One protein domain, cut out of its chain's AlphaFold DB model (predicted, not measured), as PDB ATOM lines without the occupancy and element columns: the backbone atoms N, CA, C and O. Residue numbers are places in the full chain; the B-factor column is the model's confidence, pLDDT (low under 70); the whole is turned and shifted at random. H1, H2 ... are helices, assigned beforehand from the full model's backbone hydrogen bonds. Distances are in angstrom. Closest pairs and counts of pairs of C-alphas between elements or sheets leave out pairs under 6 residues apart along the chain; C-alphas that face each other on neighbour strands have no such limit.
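What this domain is: This is residues 2 to 70 of the 451 residues of a protein of Lasallia pustulata (UniProt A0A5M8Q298). A small, compact cluster of helices: H1, H2 and H4 run roughly alongside one another with their centres in a loose triangle, and H5 slants from H4 at its first residue to H2 at its last. H3, very short, packs beside H5, and a long loop, residues 50 to 61, leads from H4 back to H5. The printed part has 69 residues, with five named helices in the order H1 to H5 and no named strand; the class is all helix. The whole is compact, with a radius of gyration of the C-alphas of 11.1 A, and rounded, with spans of 29 by 25 by 18 A.

How they stand to each other: The longest helix, H4, residues 37 to 49, touches H5, residues 62 to 70, with residues 40 to 44 alone. Their closest C-alphas, those of Gln 40 and Ile 62, are 6.4 A apart, and they run the same way at a steep tilt of 44 degrees. H4 also touches H1, residues 2 to 9, with residues 42 to 47 alone; the closest C-alphas, of Ile 3 and Leu 43, are 5.9 A apart, at a shallow tilt of 28 degrees, the same way. H2, residues 14 to 24, is close to H4 but not clearly touching, with the C-alphas of Leu 16 and Leu 47 closest at 7.7 A. H1 and H2 are likewise close but not clearly touching: the closest C-alphas, of Glu 2 and Asp 23, are 7.8 A apart, at a shallow tilt of 29 degrees, opposite ways. H5 is the hub, touching three helices. It touches H2 with the C-alphas of Glu 21 and Ile 70 closest at 4.7 A, opposite ways at a steep tilt of 68 degrees, only just short of about perpendicular. It touches H3, residues 29 to 33, with the C-alphas of Ala 29 and Arg 64 closest at 4.7 A. H1 is apart from H3 and from H5. In H2, H3 and H4 every O i to N i+4 pair is within hydrogen-bond range, against 3 of 4 in H1 and 4 of 5 in H5.

Where its parts are: H4 is 18.3 A from first to last C-alpha, beginning at C-alpha 37 (155.390, 129.896, 188.672). H2 is 15.4 A long, H5 12.9 A, H1 10.9 A and H3 6.2 A. H1 begins at C-alpha 2 (154.227, 139.523, 175.756), and H5 ends at C-alpha 70 (157.948, 148.130, 186.711).

The domain as a whole: The two C-alphas farthest apart, of Phe 9 and Gly 59, are 32.0 A apart. The printed part has no cut. The links H1 to H2, H2 to H3 and H3 to H4 are tight; H4 to H5 is long. The mean pLDDT of the printed part is 72.5, and residues 2 to 19, 22 to 23, 25 to 27 and 58 are under 70.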
ATOM      1  N   GLU A   2     153.034 138.668 175.792       49.66
ATOM      2  CA  GLU A   2     154.227 139.523 175.756       49.66
ATOM      3  C   GLU A   2     155.581 138.789 175.820       49.66
ATOM      4  O   GLU A   2     156.545 139.229 175.204       49.66
ATOM      5  N   ILE A   3     155.691 137.633 176.494       55.53
ATOM      6  CA  ILE A   3     157.006 136.985 176.730       55.53
ATOM      7  C   ILE A   3     157.714 136.571 175.424       55.53
ATOM      8  O   ILE A   3     158.943 136.608 175.337       55.53
ATOM      9  N   ARG A   4     156.951 136.158 174.401       47.31
ATOM     10  CA  ARG A   4     157.515 135.828 173.077       47.31
ATOM     11  C   ARG A   4     157.941 137.086 172.323       47.31
ATOM     12  O   ARG A   4     158.999 137.065 171.706       47.31
ATOM     13  N   THR A   5     157.178 138.167 172.459       54.69
ATOM     14  CA  THR A   5     157.449 139.473 171.849       54.69
ATOM     15  C   THR A   5     158.790 140.032 172.312       54.69
ATOM     16  O   THR A   5     159.621 140.389 171.483       54.69
ATOM     17  N   TYR A   6     159.090 140.006 173.613       60.94
ATOM     18  CA  TYR A   6     160.394 140.488 174.082       60.94
ATOM     19  C   TYR A   6     161.551 139.720 173.436       60.94
ATOM     20  O   TYR A   6     162.502 140.324 172.945       60.94
ATOM     21  N   LYS A   7     161.433 138.392 173.330       56.19
ATOM     22  CA  LYS A   7     162.479 137.527 172.774       56.19
ATOM     23  C   LYS A   7     162.641 137.636 171.250       56.19
ATOM     24  O   LYS A   7     163.759 137.495 170.764       56.19
ATOM     25  N   GLU A   8     161.557 137.846 170.506       50.66
ATOM     26  CA  GLU A   8     161.561 137.899 169.034       50.66
ATOM     27  C   GLU A   8     162.093 139.228 168.482       50.66
ATOM     28  O   GLU A   8     162.753 139.231 167.445       50.66
ATOM     29  N   PHE A   9     161.864 140.338 169.186       51.84
ATOM     30  CA  PHE A   9     162.200 141.679 168.694       51.84
ATOM     31  C   PHE A   9     163.541 142.231 169.210       51.84
ATOM     32  O   PHE A   9     164.001 143.263 168.736       51.84
ATOM     33  N   GLY A  10     164.216 141.525 170.123       52.53
ATOM     34  CA  GLY A  10     165.619 141.800 170.456       52.53
ATOM     35  C   GLY A  10     165.893 143.073 171.267       52.53
ATOM     36  O   GLY A  10     167.060 143.454 171.351       52.53
ATOM     37  N   TRP A  11     164.866 143.680 171.873       60.69
ATOM     38  CA  TRP A  11     164.947 144.844 172.772       60.69
ATOM     39  C   TRP A  11     165.951 144.630 173.910       60.69
ATOM     40  O   TRP A  11     166.054 143.510 174.427       60.69
ATOM     41  N   LYS A  12     166.699 145.673 174.301       68.31
ATOM     42  CA  LYS A  12     167.733 145.581 175.347       68.31
ATOM     43  C   LYS A  12     167.814 146.825 176.228       68.31
ATOM     44  O   LYS A  12     167.590 147.928 175.759       68.31
ATOM     45  N   GLY A  13     168.259 146.639 177.471       63.72
ATOM     46  CA  GLY A  13     168.609 147.745 178.372       63.72
ATOM     47  C   GLY A  13     167.403 148.591 178.784       63.72
ATOM     48  O   GLY A  13     166.362 148.031 179.124       63.72
ATOM     49  N   ASP A  14     167.572 149.912 178.765       57.69
ATOM     50  CA  ASP A  14     166.598 150.886 179.279       57.69
ATOM     51  C   ASP A  14     165.291 150.882 178.451       57.69
ATOM     52  O   ASP A  14     164.201 150.922 179.016       57.69
ATOM     53  N   GLU A  15     165.381 150.645 177.136       60.47
ATOM     54  CA  GLU A  15     164.240 150.536 176.201       60.47
ATOM     55  C   GLU A  15     163.288 149.376 176.562       60.47
ATOM     56  O   GLU A  15     162.063 149.467 176.456       60.47
ATOM     57  N   LEU A  16     163.855 148.253 177.021       69.81
ATOM     58  CA  LEU A  16     163.073 147.109 177.495       69.81
ATOM     59  C   LEU A  16     162.372 147.428 178.820       69.81
ATOM     60  O   LEU A  16     161.308 146.871 179.084       69.81
ATOM     61  N   GLY A  17     162.965 148.293 179.645       67.75
ATOM     62  CA  GLY A  17     162.364 148.780 180.883       67.75
ATOM     63  C   GLY A  17     161.115 149.601 180.618       67.75
ATOM     64  O   GLY A  17     160.072 149.282 181.181       67.75
ATOM     65  N   GLU A  18     161.193 150.562 179.696       61.94
ATOM     66  CA  GLU A  18     160.054 151.405 179.310       61.94
ATOM     67  C   GLU A  18     158.891 150.565 178.752       61.94
ATOM     68  O   GLU A  18     157.738 150.735 179.149       61.94
ATOM     69  N   LEU A  19     159.182 149.590 177.882       65.88
ATOM     70  CA  LEU A  19     158.156 148.713 177.310       65.88
ATOM     71  C   LEU A  19     157.558 147.746 178.347       65.88
ATOM     72  O   LEU A  19     156.354 147.492 178.346       65.88
ATOM     73  N   TYR A  20     158.391 147.207 179.239       70.25
ATOM     74  CA  TYR A  20     157.933 146.357 180.335       70.25
ATOM     75  C   TYR A  20     157.045 147.135 181.316       70.25
ATOM     76  O   TYR A  20     156.025 146.611 181.764       70.25
ATOM     77  N   GLU A  21     157.384 148.393 181.605       71.06
ATOM     78  CA  GLU A  21     156.529 149.292 182.375       71.06
ATOM     79  C   GLU A  21     155.198 149.519 181.650       71.06
ATOM     80  O   GLU A  21     154.149 149.325 182.249       71.06
ATOM     81  N   MET A  22     155.202 149.815 180.347       61.38
ATOM     82  CA  MET A  22     153.969 149.997 179.567       61.38
ATOM     83  C   MET A  22     153.036 148.780 179.585       61.38
ATOM     84  O   MET A  22     151.820 148.936 179.722       61.38
ATOM     85  N   ASP A  23     153.587 147.578 179.423       63.56
ATOM     86  CA  ASP A  23     152.793 146.351 179.336       63.56
ATOM     87  C   ASP A  23     152.209 145.945 180.699       63.56
ATOM     88  O   ASP A  23     151.139 145.328 180.762       63.56
ATOM     89  N   PHE A  24     152.884 146.310 181.795       73.06
ATOM     90  CA  PHE A  24     152.552 145.844 183.139       73.06
ATOM     91  C   PHE A  24     152.286 146.956 184.168       73.06
ATOM     92  O   PHE A  24     152.096 146.617 185.327       73.06
ATOM     93  N   ASP A  25     152.169 148.239 183.803       68.88
ATOM     94  CA  ASP A  25     152.011 149.386 184.736       68.88
ATOM     95  C   ASP A  25     150.893 149.189 185.783       68.88
ATOM     96  O   ASP A  25     150.976 149.624 186.932       68.88
ATOM     97  N   GLN A  26     149.835 148.466 185.411       62.28
ATOM     98  CA  GLN A  26     148.699 148.185 186.295       62.28
ATOM     99  C   GLN A  26     148.865 146.928 187.167       62.28
ATOM    100  O   GLN A  26     148.034 146.689 188.045       62.28
ATOM    101  N   PHE A  27     149.896 146.116 186.934       69.62
ATOM    102  CA  PHE A  27     150.127 144.860 187.639       69.62
ATOM    103  C   PHE A  27     150.812 145.096 188.981       69.62
ATOM    104  O   PHE A  27     151.831 145.776 189.091       69.62
ATOM    105  N   ARG A  28     150.284 144.443 190.015       79.75
ATOM    106  CA  ARG A  28     150.889 144.392 191.348       79.75
ATOM    107  C   ARG A  28     151.496 143.021 191.619       79.75
ATOM    108  O   ARG A  28     151.334 142.073 190.850       79.75
ATOM    109  N   ALA A  29     152.203 142.895 192.742       80.50
ATOM    110  CA  ALA A  29     152.819 141.630 193.142       80.50
ATOM    111  C   ALA A  29     151.782 140.496 193.230       80.50
ATOM    112  O   ALA A  29     152.068 139.373 192.822       80.50
ATOM    113  N   GLU A  30     150.568 140.800 193.693       79.38
ATOM    114  CA  GLU A  30     149.464 139.846 193.805       79.38
ATOM    115  C   GLU A  30     148.985 139.343 192.434       79.38
ATOM    116  O   GLU A  30     148.586 138.186 192.304       79.38
ATOM    117  N   ASP A  31     149.057 140.183 191.398       73.62
ATOM    118  CA  ASP A  31     148.664 139.816 190.036       73.62
ATOM    119  C   ASP A  31     149.691 138.874 189.404       73.62
ATOM    120  O   ASP A  31     149.322 137.873 188.789       73.62
ATOM    121  N   PHE A  32     150.985 139.103 189.644       78.06
ATOM    122  CA  PHE A  32     152.022 138.152 189.237       78.06
ATOM    123  C   PHE A  32     151.978 136.847 190.040       78.06
ATOM    124  O   PHE A  32     152.305 135.800 189.485       78.06
ATOM    125  N   GLU A  33     151.568 136.872 191.313       81.62
ATOM    126  CA  GLU A  33     151.394 135.655 192.125       81.62
ATOM    127  C   GLU A  33     150.264 134.754 191.598       81.62
ATOM    128  O   GLU A  33     150.335 133.537 191.773       81.62
ATOM    129  N   ARG A  34     149.265 135.319 190.904       73.38
ATOM    130  CA  ARG A  34     148.200 134.556 190.227       73.38
ATOM    131  C   ARG A  34     148.679 133.843 188.961       73.38
ATOM    132  O   ARG A  34     148.030 132.896 188.523       73.38
ATOM    133  N   CYS A  35     149.802 134.264 188.382       72.81
ATOM    134  CA  CYS A  35     150.405 133.606 187.226       72.81
ATOM    135  C   CYS A  35     151.152 132.332 187.638       72.81
ATOM    136  O   CYS A  35     151.798 132.289 188.688       72.81
ATOM    137  N   GLU A  36     151.161 131.315 186.771       77.88
ATOM    138  CA  GLU A  36     151.944 130.097 187.001       77.88
ATOM    139  C   GLU A  36     153.419 130.408 187.294       77.88
ATOM    140  O   GLU A  36     154.052 131.235 186.629       77.88
ATOM    141  N   HIS A  37     154.003 129.685 188.252       74.19
ATOM    142  CA  HIS A  37     155.390 129.896 188.672       74.19
ATOM    143  C   HIS A  37     156.386 129.807 187.502       74.19
ATOM    144  O   HIS A  37     157.306 130.618 187.400       74.19
ATOM    145  N   ASN A  38     156.169 128.873 186.570       71.12
ATOM    146  CA  ASN A  38     157.013 128.713 185.383       71.12
ATOM    147  C   ASN A  38     156.962 129.934 184.452       71.12
ATOM    148  O   ASN A  38     157.984 130.306 183.875       71.12
ATOM    149  N   THR A  39     155.809 130.594 184.347       73.81
ATOM    150  CA  THR A  39     155.626 131.818 183.557       73.81
ATOM    151  C   THR A  39     156.372 132.990 184.188       73.81
ATOM    152  O   THR A  39     157.084 133.707 183.485       73.81
ATOM    153  N   GLN A  40     156.302 133.130 185.516       80.12
ATOM    154  CA  GLN A  40     157.078 134.133 186.256       80.12
ATOM    155  C   GLN A  40     158.592 133.924 186.061       80.12
ATOM    156  O   GLN A  40     159.337 134.873 185.817       80.12
ATOM    157  N   VAL A  41     159.057 132.670 186.129       79.25
ATOM    158  CA  VAL A  41     160.464 132.304 185.897       79.25
ATOM    159  C   VAL A  41     160.895 132.634 184.469       79.25
ATOM    160  O   VAL A  41     161.977 133.190 184.274       79.25
ATOM    161  N   LEU A  42     160.066 132.302 183.476       79.56
ATOM    162  CA  LEU A  42     160.364 132.544 182.067       79.56
ATOM    163  C   LEU A  42     160.473 134.042 181.769       79.56
ATOM    164  O   LEU A  42     161.474 134.461 181.193       79.56
ATOM    165  N   LEU A  43     159.492 134.835 182.210       79.88
ATOM    166  CA  LEU A  43     159.487 136.289 182.052       79.88
ATOM    167  C   LEU A  43     160.734 136.912 182.693       79.88
ATOM    168  O   LEU A  43     161.486 137.612 182.020       79.88
ATOM    169  N   ARG A  44     161.037 136.557 183.949       85.81
ATOM    170  CA  ARG A  44     162.244 137.028 184.645       85.81
ATOM    171  C   ARG A  44     163.525 136.713 183.872       85.81
ATOM    172  O   ARG A  44     164.426 137.543 183.797       85.81
ATOM    173  N   ASN A  45     163.642 135.498 183.341       81.19
ATOM    174  CA  ASN A  45     164.847 135.075 182.634       81.19
ATOM    175  C   ASN A  45     165.004 135.801 181.289       81.19
ATOM    176  O   ASN A  45     166.127 136.154 180.937       81.19
ATOM    177  N   VAL A  46     163.904 136.048 180.568       77.62
ATOM    178  CA  VAL A  46     163.909 136.827 179.319       77.62
ATOM    179  C   VAL A  46     164.359 138.261 179.597       77.62
ATOM    180  O   VAL A  46     165.362 138.687 179.027       77.62
ATOM    181  N   LEU A  47     163.730 138.932 180.564       78.75
ATOM    182  CA  LEU A  47     164.065 140.306 180.956       78.75
ATOM    183  C   LEU A  47     165.540 140.443 181.375       78.75
ATOM    184  O   LEU A  47     166.264 141.293 180.856       78.75
ATOM    185  N   ARG A  48     166.043 139.517 182.205       83.19
ATOM    186  CA  ARG A  48     167.467 139.469 182.590       83.19
ATOM    187  C   ARG A  48     168.404 139.235 181.410       83.19
ATOM    188  O   ARG A  48     169.446 139.881 181.333       83.19
ATOM    189  N   SER A  49     168.064 138.319 180.501       76.31
ATOM    190  CA  SER A  49     168.901 138.012 179.329       76.31
ATOM    191  C   SER A  49     169.031 139.186 178.356       76.31
ATOM    192  O   SER A  49     169.968 139.229 177.561       76.31
ATOM    193  N   GLN A  50     168.110 140.142 178.450       74.25
ATOM    194  CA  GLN A  50     168.029 141.320 177.603       74.25
ATOM    195  C   GLN A  50     168.459 142.608 178.322       74.25
ATOM    196  O   GLN A  50     168.447 143.679 177.731       74.25
ATOM    197  N   GLY A  51     168.941 142.514 179.564       72.19
ATOM    198  CA  GLY A  51     169.584 143.633 180.255       72.19
ATOM    199  C   GLY A  51     168.734 144.326 181.319       72.19
ATOM    200  O   GLY A  51     169.276 145.182 182.012       72.19
ATOM    201  N   LEU A  52     167.483 143.912 181.542       78.25
ATOM    202  CA  LEU A  52     166.679 144.389 182.668       78.25
ATOM    203  C   LEU A  52     166.969 143.543 183.916       78.25
ATOM    204  O   LEU A  52     166.713 142.333 183.951       78.25
ATOM    205  N   TYR A  53     167.532 144.149 184.957       81.56
ATOM    206  CA  TYR A  53     167.892 143.398 186.155       81.56
ATOM    207  C   TYR A  53     166.668 143.082 187.015       81.56
ATOM    208  O   TYR A  53     166.006 143.969 187.542       81.56
ATOM    209  N   ILE A  54     166.441 141.789 187.249       82.50
ATOM    210  CA  ILE A  54     165.462 141.309 188.232       82.50
ATOM    211  C   ILE A  54     166.161 140.407 189.231       82.50
ATOM    212  O   ILE A  54     166.826 139.442 188.843       82.50
ATOM    213  N   LYS A  55     166.022 140.705 190.522       81.44
ATOM    214  CA  LYS A  55     166.744 140.008 191.587       81.44
ATOM    215  C   LYS A  55     166.426 138.507 191.601       81.44
ATOM    216  O   LYS A  55     165.277 138.083 191.470       81.44
ATOM    217  N   LYS A  56     167.460 137.681 191.796       81.19
ATOM    218  CA  LYS A  56     167.339 136.221 191.934       81.19
ATOM    219  C   LYS A  56     168.035 135.735 193.207       81.19
ATOM    220  O   LYS A  56     169.074 136.267 193.582       81.19
ATOM    221  N   GLY A  57     167.473 134.733 193.880       76.12
ATOM    222  CA  GLY A  57     168.041 134.187 195.116       76.12
ATOM    223  C   GLY A  57     167.075 133.273 195.866       76.12
ATOM    224  O   GLY A  57     165.870 133.289 195.609       76.12
ATOM    225  N   ARG A  58     167.595 132.461 196.797       67.00
ATOM    226  CA  ARG A  58     166.753 131.613 197.659       67.00
ATOM    227  C   ARG A  58     165.889 132.500 198.559       67.00
ATOM    228  O   ARG A  58     166.400 133.436 199.162       67.00
ATOM    229  N   GLY A  59     164.592 132.205 198.632       72.56
ATOM    230  CA  GLY A  59     163.625 132.975 199.428       72.56
ATOM    231  C   GLY A  59     163.110 134.260 198.768       72.56
ATOM    232  O   GLY A  59     162.301 134.961 199.369       72.56
ATOM    233  N   ILE A  60     163.536 134.577 197.539       82.62
ATOM    234  CA  ILE A  60     163.047 135.747 196.799       82.62
ATOM    235  C   ILE A  60     161.792 135.370 196.008       82.62
ATOM    236  O   ILE A  60     161.824 134.479 195.158       82.62
ATOM    237  N   LYS A  61     160.689 136.077 196.270       85.56
ATOM    238  CA  LYS A  61     159.439 135.934 195.519       85.56
ATOM    239  C   LYS A  61     159.558 136.624 194.160       85.56
ATOM    240  O   LYS A  61     159.643 137.846 194.103       85.56
ATOM    241  N   ILE A  62     159.520 135.844 193.077       84.06
ATOM    242  CA  ILE A  62     159.684 136.342 191.698       84.06
ATOM    243  C   ILE A  62     158.623 137.394 191.356       84.06
ATOM    244  O   ILE A  62     158.975 138.458 190.866       84.06
ATOM    245  N   ALA A  63     157.360 137.129 191.692       83.19
ATOM    246  CA  ALA A  63     156.244 138.051 191.503       83.19
ATOM    247  C   ALA A  63     156.477 139.450 192.101       83.19
ATOM    248  O   ALA A  63     156.180 140.458 191.467       83.19
ATOM    249  N   ARG A  64     157.069 139.524 193.299       85.38
ATOM    250  CA  ARG A  64     157.349 140.801 193.963       85.38
ATOM    251  C   ARG A  64     158.454 141.583 193.259       85.38
ATOM    252  O   ARG A  64     158.358 142.795 193.140       85.38
ATOM    253  N   GLU A  65     159.496 140.897 192.802       86.06
ATOM    254  CA  GLU A  65     160.599 141.549 192.089       86.06
ATOM    255  C   GLU A  65     160.198 141.946 190.660       86.06
ATOM    256  O   GLU A  65     160.655 142.973 190.174       86.06
ATOM    257  N   LEU A  66     159.314 141.177 190.010       84.81
ATOM    258  CA  LEU A  66     158.701 141.545 188.730       84.81
ATOM    259  C   LEU A  66     157.871 142.824 188.858       84.81
ATOM    260  O   LEU A  66     158.004 143.696 188.009       84.81
ATOM    261  N   ALA A  67     157.071 142.948 189.923       83.31
ATOM    262  CA  ALA A  67     156.292 144.154 190.192       83.31
ATOM    263  C   ALA A  67     157.181 145.353 190.557       83.31
ATOM    264  O   ALA A  67     156.963 146.463 190.091       83.31
ATOM    265  N   HIS A  68     158.225 145.131 191.359       82.56
ATOM    266  CA  HIS A  68     159.176 146.183 191.722       82.56
ATOM    267  C   HIS A  68     159.922 146.748 190.502       82.56
ATOM    268  O   HIS A  68     160.190 147.946 190.445       82.56
ATOM    269  N   ALA A  69     160.249 145.897 189.527       82.56
ATOM    270  CA  ALA A  69     160.968 146.288 188.316       82.56
ATOM    271  C   ALA A  69     160.140 147.143 187.337       82.56
ATOM    272  O   ALA A  69     160.723 147.666 186.397       82.56
ATOM    273  N   ILE A  70     158.824 147.286 187.544       78.38
ATOM    274  CA  ILE A  70     157.948 148.130 186.711       78.38
ATOM    275  C   ILE A  70     158.257 149.609 186.953       78.38
ATOM    276  O   ILE A  70     158.467 150.351 186.010       78.38
TER     277      ILE A  70